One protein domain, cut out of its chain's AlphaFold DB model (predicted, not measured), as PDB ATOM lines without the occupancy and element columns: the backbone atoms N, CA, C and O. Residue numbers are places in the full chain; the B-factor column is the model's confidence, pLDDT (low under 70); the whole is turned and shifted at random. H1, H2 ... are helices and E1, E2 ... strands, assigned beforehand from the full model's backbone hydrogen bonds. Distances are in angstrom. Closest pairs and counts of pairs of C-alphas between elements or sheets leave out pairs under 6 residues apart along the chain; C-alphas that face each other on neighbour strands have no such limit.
ATOM      1  N   GLU A  22     250.150 195.047 184.411       94.31
ATOM      2  CA  GLU A  22     251.346 194.253 184.644       94.31
ATOM      3  C   GLU A  22     251.823 194.517 186.069       94.31
ATOM      4  O   GLU A  22     251.753 195.657 186.541       94.31
ATOM      5  N   VAL A  23     252.285 193.474 186.754       95.19
ATOM      6  CA  VAL A  23     252.911 193.598 188.070       95.19
ATOM      7  C   VAL A  23     254.269 194.268 187.899       95.19
ATOM      8  O   VAL A  23     255.159 193.708 187.266       95.19
ATOM      9  N   VAL A  24     254.463 195.447 188.489       93.75
ATOM     10  CA  VAL A  24     255.779 196.128 188.459       93.75
ATOM     11  C   VAL A  24     256.619 195.864 189.706       93.75
ATOM     12  O   VAL A  24     257.840 195.980 189.665       93.75
ATOM     13  N   ALA A  25     255.972 195.518 190.817       90.12
ATOM     14  CA  ALA A  25     256.611 195.145 192.071       90.12
ATOM     15  C   ALA A  25     255.654 194.281 192.898       90.12
ATOM     16  O   ALA A  25     254.437 194.489 192.855       90.12
ATOM     17  N   ALA A  26     256.221 193.341 193.650       90.75
ATOM     18  CA  ALA A  26     255.501 192.483 194.577       90.75
ATOM     19  C   ALA A  26     256.365 192.207 195.822       90.75
ATOM     20  O   ALA A  26     257.598 192.203 195.711       90.75
ATOM     21  N   PRO A  27     255.753 192.013 197.002       89.19
ATOM     22  CA  PRO A  27     256.489 191.703 198.220       89.19
ATOM     23  C   PRO A  27     257.155 190.325 198.147       89.19
ATOM     24  O   PRO A  27     256.757 189.447 197.377       89.19
ATOM     25  N   TYR A  28     258.174 190.122 198.984       88.00
ATOM     26  CA  TYR A  28     258.810 188.814 199.130       88.00
ATOM     27  C   TYR A  28     257.773 187.761 199.550       88.00
ATOM     28  O   TYR A  28     256.988 187.997 200.464       88.00
ATOM     29  N   GLY A  29     257.776 186.607 198.879       90.31
ATOM     30  CA  GLY A  29     256.796 185.539 199.110       90.31
ATOM     31  C   GLY A  29     255.478 185.696 198.344       90.31
ATOM     32  O   GLY A  29     254.631 184.811 198.446       90.31
ATOM     33  N   SER A  30     255.312 186.763 197.552       92.06
ATOM     34  CA  SER A  30     254.157 186.925 196.665       92.06
ATOM     35  C   SER A  30     254.033 185.770 195.672       92.06
ATOM     36  O   SER A  30     255.026 185.269 195.135       92.06
ATOM     37  N   ARG A  31     252.790 185.390 195.359       93.56
ATOM     38  CA  ARG A  31     252.486 184.426 194.287       93.56
ATOM     39  C   ARG A  31     252.623 185.017 192.880       93.56
ATOM     40  O   ARG A  31     252.409 184.302 191.900       93.56
ATOM     41  N   LEU A  32     252.890 186.317 192.776       93.56
ATOM     42  CA  LEU A  32     252.989 187.062 191.529       93.56
ATOM     43  C   LEU A  32     254.412 187.573 191.323       93.56
ATOM     44  O   LEU A  32     255.091 187.985 192.261       93.56
ATOM     45  N   ALA A  33     254.847 187.583 190.068       91.69
ATOM     46  CA  ALA A  33     256.164 188.071 189.680       91.69
ATOM     47  C   ALA A  33     256.066 189.388 188.907       91.69
ATOM     48  O   ALA A  33     255.092 189.633 188.196       91.69
ATOM     49  N   ALA A  34     257.108 190.218 189.001       92.44
ATOM     50  CA  ALA A  34     257.235 191.386 188.137       92.44
ATOM     51  C   ALA A  34     257.211 190.970 186.651       92.44
ATOM     52  O   ALA A  34     257.759 189.929 186.287       92.44
ATOM     53  N   GLY A  35     256.560 191.763 185.800       90.69
ATOM     54  CA  GLY A  35     256.327 191.436 184.389       90.69
ATOM     55  C   GLY A  35     255.079 190.585 184.134       90.69
ATOM     56  O   GLY A  35     254.699 190.361 182.986       90.69
ATOM     57  N   GLN A  36     254.415 190.085 185.180       94.06
ATOM     58  CA  GLN A  36     253.240 189.238 185.012       94.06
ATOM     59  C   GLN A  36     251.996 190.066 184.682       94.06
ATOM     60  O   GLN A  36     251.624 190.978 185.422       94.06
ATOM     61  N   ARG A  37     251.307 189.694 183.599       95.56
ATOM     62  CA  ARG A  37     249.996 190.246 183.232       95.56
ATOM     63  C   ARG A  37     248.941 189.795 184.235       95.56
ATOM     64  O   ARG A  37     248.801 188.597 184.500       95.56
ATOM     65  N   VAL A  38     248.185 190.742 184.773       94.88
ATOM     66  CA  VAL A  38     247.160 190.506 185.791       94.88
ATOM     67  C   VAL A  38     245.920 191.360 185.552       94.88
ATOM     68  O   VAL A  38     245.988 192.523 185.157       94.88
ATOM     69  N   LEU A  39     244.766 190.769 185.826       92.50
ATOM     70  CA  LEU A  39     243.463 191.415 185.829       92.50
ATOM     71  C   LEU A  39     243.061 191.671 187.294       92.50
ATOM     72  O   LEU A  39     243.058 190.721 188.086       92.50
ATOM     73  N   PRO A  40     242.733 192.915 187.686       90.19
ATOM     74  CA  PRO A  40     242.294 193.231 189.035       90.19
ATOM     75  C   PRO A  40     240.803 192.936 189.222       90.19
ATOM     76  O   PRO A  40     239.940 193.445 188.507       90.19
ATOM     77  N   LEU A  41     240.495 192.130 190.227       83.69
ATOM     78  CA  LEU A  41     239.153 191.893 190.731       83.69
ATOM     79  C   LEU A  41     238.841 192.903 191.837       83.69
ATOM     80  O   LEU A  41     239.708 193.283 192.611       83.69
ATOM     81  N   ARG A  42     237.572 193.297 191.954       69.06
ATOM     82  CA  ARG A  42     237.043 194.058 193.106       69.06
ATOM     83  C   ARG A  42     237.906 195.253 193.562       69.06
ATOM     84  O   ARG A  42     238.104 195.453 194.757       69.06
ATOM     85  N   GLY A  43     238.337 196.089 192.623       64.50
ATOM     86  CA  GLY A  43     239.055 197.332 192.909       64.50
ATOM     87  C   GLY A  43     238.389 198.511 192.215       64.50
ATOM     88  O   GLY A  43     238.109 198.441 191.025       64.50
ATOM     89  N   GLY A  44     238.118 199.584 192.957       75.25
ATOM     90  CA  GLY A  44     237.867 200.890 192.351       75.25
ATOM     91  C   GLY A  44     239.196 201.561 192.001       75.25
ATOM     92  O   GLY A  44     240.207 201.295 192.646       75.25
ATOM     93  N   GLY A  45     239.201 202.454 191.019       85.75
ATOM     94  CA  GLY A  45     240.386 203.241 190.688       85.75
ATOM     95  C   GLY A  45     241.283 202.626 189.622       85.75
ATOM     96  O   GLY A  45     242.456 202.965 189.578       85.75
ATOM     97  N   THR A  46     240.787 201.739 188.759       89.06
ATOM     98  CA  THR A  46     241.609 201.165 187.677       89.06
ATOM     99  C   THR A  46     241.935 202.153 186.553       89.06
ATOM    100  O   THR A  46     242.673 201.807 185.646       89.06
ATOM    101  N   TRP A  47     241.433 203.389 186.570       89.62
ATOM    102  CA  TRP A  47     241.763 204.409 185.566       89.62
ATOM    103  C   TRP A  47     242.932 205.279 186.014       89.62
ATOM    104  O   TRP A  47     242.807 206.491 186.210       89.62
ATOM    105  N   GLN A  48     244.081 204.648 186.215       86.06
ATOM    106  CA  GLN A  48     245.317 205.323 186.589       86.06
ATOM    107  C   GLN A  48     246.531 204.525 186.144       86.06
ATOM    108  O   GLN A  48     246.453 203.338 185.854       86.06
ATOM    109  N   ARG A  49     247.694 205.175 186.132       86.00
ATOM    110  CA  ARG A  49     248.924 204.506 185.709       86.00
ATOM    111  C   ARG A  49     249.445 203.503 186.723       86.00
ATOM    112  O   ARG A  49     250.066 202.565 186.278       86.00
ATOM    113  N   PHE A  50     249.237 203.689 188.025       87.38
ATOM    114  CA  PHE A  50     249.725 202.776 189.064       87.38
ATOM    115  C   PHE A  50     248.675 202.618 190.156       87.38
ATOM    116  O   PHE A  50     248.111 203.620 190.585       87.38
ATOM    117  N   ILE A  51     248.443 201.393 190.621       87.50
ATOM    118  CA  ILE A  51     247.564 201.105 191.758       87.50
ATOM    119  C   ILE A  51     248.164 199.999 192.622       87.50
ATOM    120  O   ILE A  51     248.616 198.992 192.085       87.50
ATOM    121  N   ASP A  52     248.147 200.186 193.938       89.06
ATOM    122  CA  ASP A  52     248.512 199.151 194.903       89.06
ATOM    123  C   ASP A  52     247.275 198.287 195.204       89.06
ATOM    124  O   ASP A  52     246.231 198.802 195.611       89.06
ATOM    125  N   LEU A  53     247.371 196.978 194.970       87.69
ATOM    126  CA  LEU A  53     246.289 196.013 195.170       87.69
ATOM    127  C   LEU A  53     246.802 194.784 195.910       87.69
ATOM    128  O   LEU A  53     247.903 194.310 195.649       87.69
ATOM    129  N   ASP A  54     245.984 194.237 196.799       89.31
ATOM    130  CA  ASP A  54     246.260 192.941 197.416       89.31
ATOM    131  C   ASP A  54     246.298 191.854 196.328       89.31
ATOM    132  O   ASP A  54     245.410 191.768 195.469       89.31
ATOM    133  N   GLU A  55     247.347 191.030 196.351       90.19
ATOM    134  CA  GLU A  55     247.561 190.002 195.341       90.19
ATOM    135  C   GLU A  55     246.402 189.011 195.244       90.19
ATOM    136  O   GLU A  55     246.167 188.483 194.164       90.19
ATOM    137  N   THR A  56     245.632 188.763 196.307       91.19
ATOM    138  CA  THR A  56     244.449 187.882 196.307       91.19
ATOM    139  C   THR A  56     243.355 188.356 195.352       91.19
ATOM    140  O   THR A  56     242.601 187.534 194.826       91.19
ATOM    141  N   TRP A  57     243.322 189.652 195.042       90.56
ATOM    142  CA  TRP A  57     242.408 190.243 194.070       90.56
ATOM    143  C   TRP A  57     242.970 190.276 192.649       90.56
ATOM    144  O   TRP A  57     242.299 190.753 191.743       90.56
ATOM    145  N   LEU A  58     244.170 189.756 192.409       91.81
ATOM    146  CA  LEU A  58     244.793 189.761 191.092       91.81
ATOM    147  C   LEU A  58     244.716 188.378 190.442       91.81
ATOM    148  O   LEU A  58     245.162 187.367 190.993       91.81
ATOM    149  N   VAL A  59     244.164 188.330 189.232       94.00
ATOM    150  CA  VAL A  59     244.075 187.109 188.427       94.00
ATOM    151  C   VAL A  59     245.146 187.148 187.341       94.00
ATOM    152  O   VAL A  59     245.092 188.032 186.487       94.00
ATOM    153  N   PRO A  60     246.103 186.203 187.332       95.31
ATOM    154  CA  PRO A  60     247.046 186.049 186.233       95.31
ATOM    155  C   PRO A  60     246.346 185.891 184.886       95.31
ATOM    156  O   PRO A  60     245.449 185.060 184.738       95.31
ATOM    157  N   VAL A  61     246.794 186.652 183.892       95.69
ATOM    158  CA  VAL A  61     246.282 186.582 182.523       95.69
ATOM    159  C   VAL A  61     247.257 185.774 181.664       95.69
ATOM    160  O   VAL A  61     248.415 186.173 181.517       95.69
ATOM    161  N   PRO A  62     246.824 184.642 181.079       95.00
ATOM    162  CA  PRO A  62     247.684 183.841 180.216       95.00
ATOM    163  C   PRO A  62     248.167 184.623 178.982       95.00
ATOM    164  O   PRO A  62     247.384 185.388 178.411       95.00
ATOM    165  N   PRO A  63     249.397 184.382 178.484       93.00
ATOM    166  CA  PRO A  63     249.929 185.056 177.293       93.00
ATOM    167  C   PRO A  63     249.055 184.917 176.041       93.00
ATOM    168  O   PRO A  63     249.045 185.807 175.203       93.00
ATOM    169  N   ALA A  64     248.300 183.821 175.928       96.19
ATOM    170  CA  ALA A  64     247.414 183.556 174.796       96.19
ATOM    171  C   ALA A  64     246.144 184.431 174.766       96.19
ATOM    172  O   ALA A  64     245.454 184.463 173.751       96.19
ATOM    173  N   VAL A  65     245.801 185.106 175.869       95.50
ATOM    174  CA  VAL A  65     244.635 185.995 175.929       95.50
ATOM    175  C   VAL A  65     245.060 187.384 175.477       95.50
ATOM    176  O   VAL A  65     245.982 187.950 176.058       95.50
ATOM    177  N   ASP A  66     244.374 187.931 174.477       94.12
ATOM    178  CA  ASP A  66     244.579 189.301 173.997       94.12
ATOM    179  C   ASP A  66     244.343 190.348 175.099       94.12
ATOM    180  O   ASP A  66     243.502 190.163 175.983       94.12
ATOM    181  N   ASP A  67     245.067 191.465 175.038       89.75
ATOM    182  CA  ASP A  67     245.012 192.514 176.056       89.75
ATOM    183  C   ASP A  67     243.629 193.164 176.169       89.75
ATOM    184  O   ASP A  67     243.132 193.376 177.278       89.75
ATOM    185  N   LEU A  68     242.976 193.458 175.041       88.88
ATOM    186  CA  LEU A  68     241.651 194.078 175.043       88.88
ATOM    187  C   LEU A  68     240.592 193.105 175.543       88.88
ATOM    188  O   LEU A  68     239.649 193.524 176.219       88.88
ATOM    189  N   LEU A  69     240.742 191.817 175.236       90.81
ATOM    190  CA  LEU A  69     239.859 190.785 175.768       90.81
ATOM    191  C   LEU A  69     240.036 190.638 177.282       90.81
ATOM    192  O   LEU A  69     239.048 190.670 178.016       90.81
ATOM    193  N   ALA A  70     241.278 190.525 177.753       92.31
ATOM    194  CA  ALA A  70     241.585 190.402 179.173       92.31
ATOM    195  C   ALA A  70     241.095 191.620 179.958       92.31
ATOM    196  O   ALA A  70     240.443 191.459 180.986       92.31
ATOM    197  N   ALA A  71     241.310 192.831 179.435       90.50
ATOM    198  CA  ALA A  71     240.883 194.058 180.094       90.50
ATOM    199  C   ALA A  71     239.377 194.087 180.382       90.50
ATOM    200  O   ALA A  71     238.980 194.715 181.352       90.50
ATOM    201  N   ARG A  72     238.559 193.402 179.569       88.44
ATOM    202  CA  ARG A  72     237.087 193.350 179.656       88.44
ATOM    203  C   ARG A  72     236.560 192.002 180.161       88.44
ATOM    204  O   ARG A  72     235.372 191.702 180.020       88.44
ATOM    205  N   GLY A  73     237.452 191.161 180.683       90.00
ATOM    206  CA  GLY A  73     237.187 189.759 180.990       90.00
ATOM    207  C   GLY A  73     236.420 189.518 182.290       90.00
ATOM    208  O   GLY A  73     236.048 188.377 182.558       90.00
ATOM    209  N   TYR A  74     236.181 190.554 183.100       90.38
ATOM    210  CA  TYR A  74     235.657 190.391 184.452       90.38
ATOM    211  C   TYR A  74     234.183 190.760 184.584       90.38
ATOM    212  O   TYR A  74     233.350 189.865 184.730       90.38
ATOM    213  N   ILE A  75     233.836 192.047 184.557       88.75
ATOM    214  CA  ILE A  75     232.536 192.518 185.057       88.75
ATOM    215  C   ILE A  75     231.405 192.026 184.165       88.75
ATOM    216  O   ILE A  75     230.475 191.376 184.647       88.75
ATOM    217  N   LEU A 182     235.190 201.084 180.804       33.12
ATOM    218  CA  LEU A 182     236.405 200.243 180.798       33.12
ATOM    219  C   LEU A 182     237.591 200.959 180.135       33.12
ATOM    220  O   LEU A 182     237.417 201.395 179.000       33.12
ATOM    221  N   LEU A 183     238.772 201.012 180.787       33.56
ATOM    222  CA  LEU A 183     240.126 200.992 180.175       33.56
ATOM    223  C   LEU A 183     241.285 201.121 181.213       33.56
ATOM    224  O   LEU A 183     241.227 201.956 182.104       33.56
ATOM    225  N   TRP A 184     242.292 200.250 181.016       32.81
ATOM    226  CA  TRP A 184     243.681 200.067 181.525       32.81
ATOM    227  C   TRP A 184     244.244 200.769 182.798       32.81
ATOM    228  O   TRP A 184     244.152 201.983 182.958       32.81
ATOM    229  N   ALA A 185     244.989 199.986 183.610       27.84
ATOM    230  CA  ALA A 185     245.869 200.420 184.718       27.84
ATOM    231  C   ALA A 185     247.126 199.537 184.839       27.84
ATOM    232  O   ALA A 185     247.035 198.342 184.600       27.84
ATOM    233  N   VAL A 186     248.268 200.064 185.306       32.41
ATOM    234  CA  VAL A 186     249.430 199.240 185.732       32.41
ATOM    235  C   VAL A 186     249.343 198.976 187.240       32.41
ATOM    236  O   VAL A 186     248.912 199.850 187.994       32.41
ATOM    237  N   ILE A 187     249.710 197.776 187.699       38.22
ATOM    238  CA  ILE A 187     249.383 197.286 189.048       38.22
ATOM    239  C   ILE A 187     250.658 197.001 189.856       38.22
ATOM    240  O   ILE A 187     251.643 196.452 189.366       38.22
ATOM    241  N   ARG A 188     250.631 197.368 191.133       33.47
ATOM    242  CA  ARG A 188     251.601 197.001 192.163       33.47
ATOM    243  C   ARG A 188     250.901 196.083 193.158       33.47
ATOM    244  O   ARG A 188     249.790 196.384 193.581       33.47
ATOM    245  N   ALA A 189     251.518 194.961 193.508       40.06
ATOM    246  CA  ALA A 189     250.974 194.104 194.555       40.06
ATOM    247  C   ALA A 189     251.379 194.673 195.925       40.06
ATOM    248  O   ALA A 189     252.566 194.870 196.185       40.06
ATOM    249  N   ALA A 190     250.401 194.966 196.783       39.12
ATOM    250  CA  ALA A 190     250.619 195.429 198.151       39.12
ATOM    251  C   ALA A 190     250.774 194.240 199.107       39.12
ATOM    252  O   ALA A 190     250.111 193.216 198.938       39.12
ATOM    253  N   ALA A 191     251.621 194.392 200.126       40.56
ATOM    254  CA  ALA A 191     251.625 193.498 201.279       40.56
ATOM    255  C   ALA A 191     250.516 193.904 202.257       40.56
ATOM    256  O   ALA A 191     250.277 195.098 202.452       40.56
TER     257      ALA A 191
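AT A GLANCE: This is residues 22 to 75 and 182 to 191 of the 196 residues of the protein "Oxidoreductase" of Klebsiella pneumoniae (UniProt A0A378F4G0). With little regular structure, two small two-stranded sheets, E2 with E4 and E1 with E3, sit among loops, with short helix H1 toward one end and the loop of residues 22 to 36 toward the other. The printed part has 64 residues, with one named helix and four named strands in the order E1, E2, E3, H1, E4 along the chain; E2 and E4 are parallel, E1 and E3 antiparallel. The class is mixed, with only 22 residues in named elements; the whole is compact, radius of gyration of the C-alphas 10.9 A, spanning 30 by 26 by 18 A.

HOW THE PARTS SIT: Look first at E2, residues 50 to 54, and E4, residues 186 to 190: N 53 and O 188 are within hydrogen-bond range at 2.9 A. In E1, residues 37 to 40, and E3, residues 58 to 60, find N 39 and O 59 at 2.8 A. The closest C-alphas of E1 and E4, Val 38 and Ile 187, are 7.8 A apart. In H1, residues 67 to 71, the O i to N i+4 pair is within range; its closest C-alpha to E1 is Ala 71, 6.8 A from that of Leu 39. E2 and H1 are apart.

IN THESE COORDINATES: Find C-alpha 50 at (249.725, 202.776, 189.064); E2 runs 13.4 A from there. E4 runs 13.0 A to C-alpha 190 at (250.619, 195.429, 198.151). E1 spans 10.1 A, E3 6.5 A and H1 6.0 A.

THE WHOLE: The farthest C-alphas, Tyr 28 and Leu 182, are 31.1 A apart. Residues 76 to 181 are not printed, leaving 9.6 A between C-alphas 75 and 182. Of the links printed whole, none is long. Confidence is under 70 at residues 42 to 43 and 182 to 191.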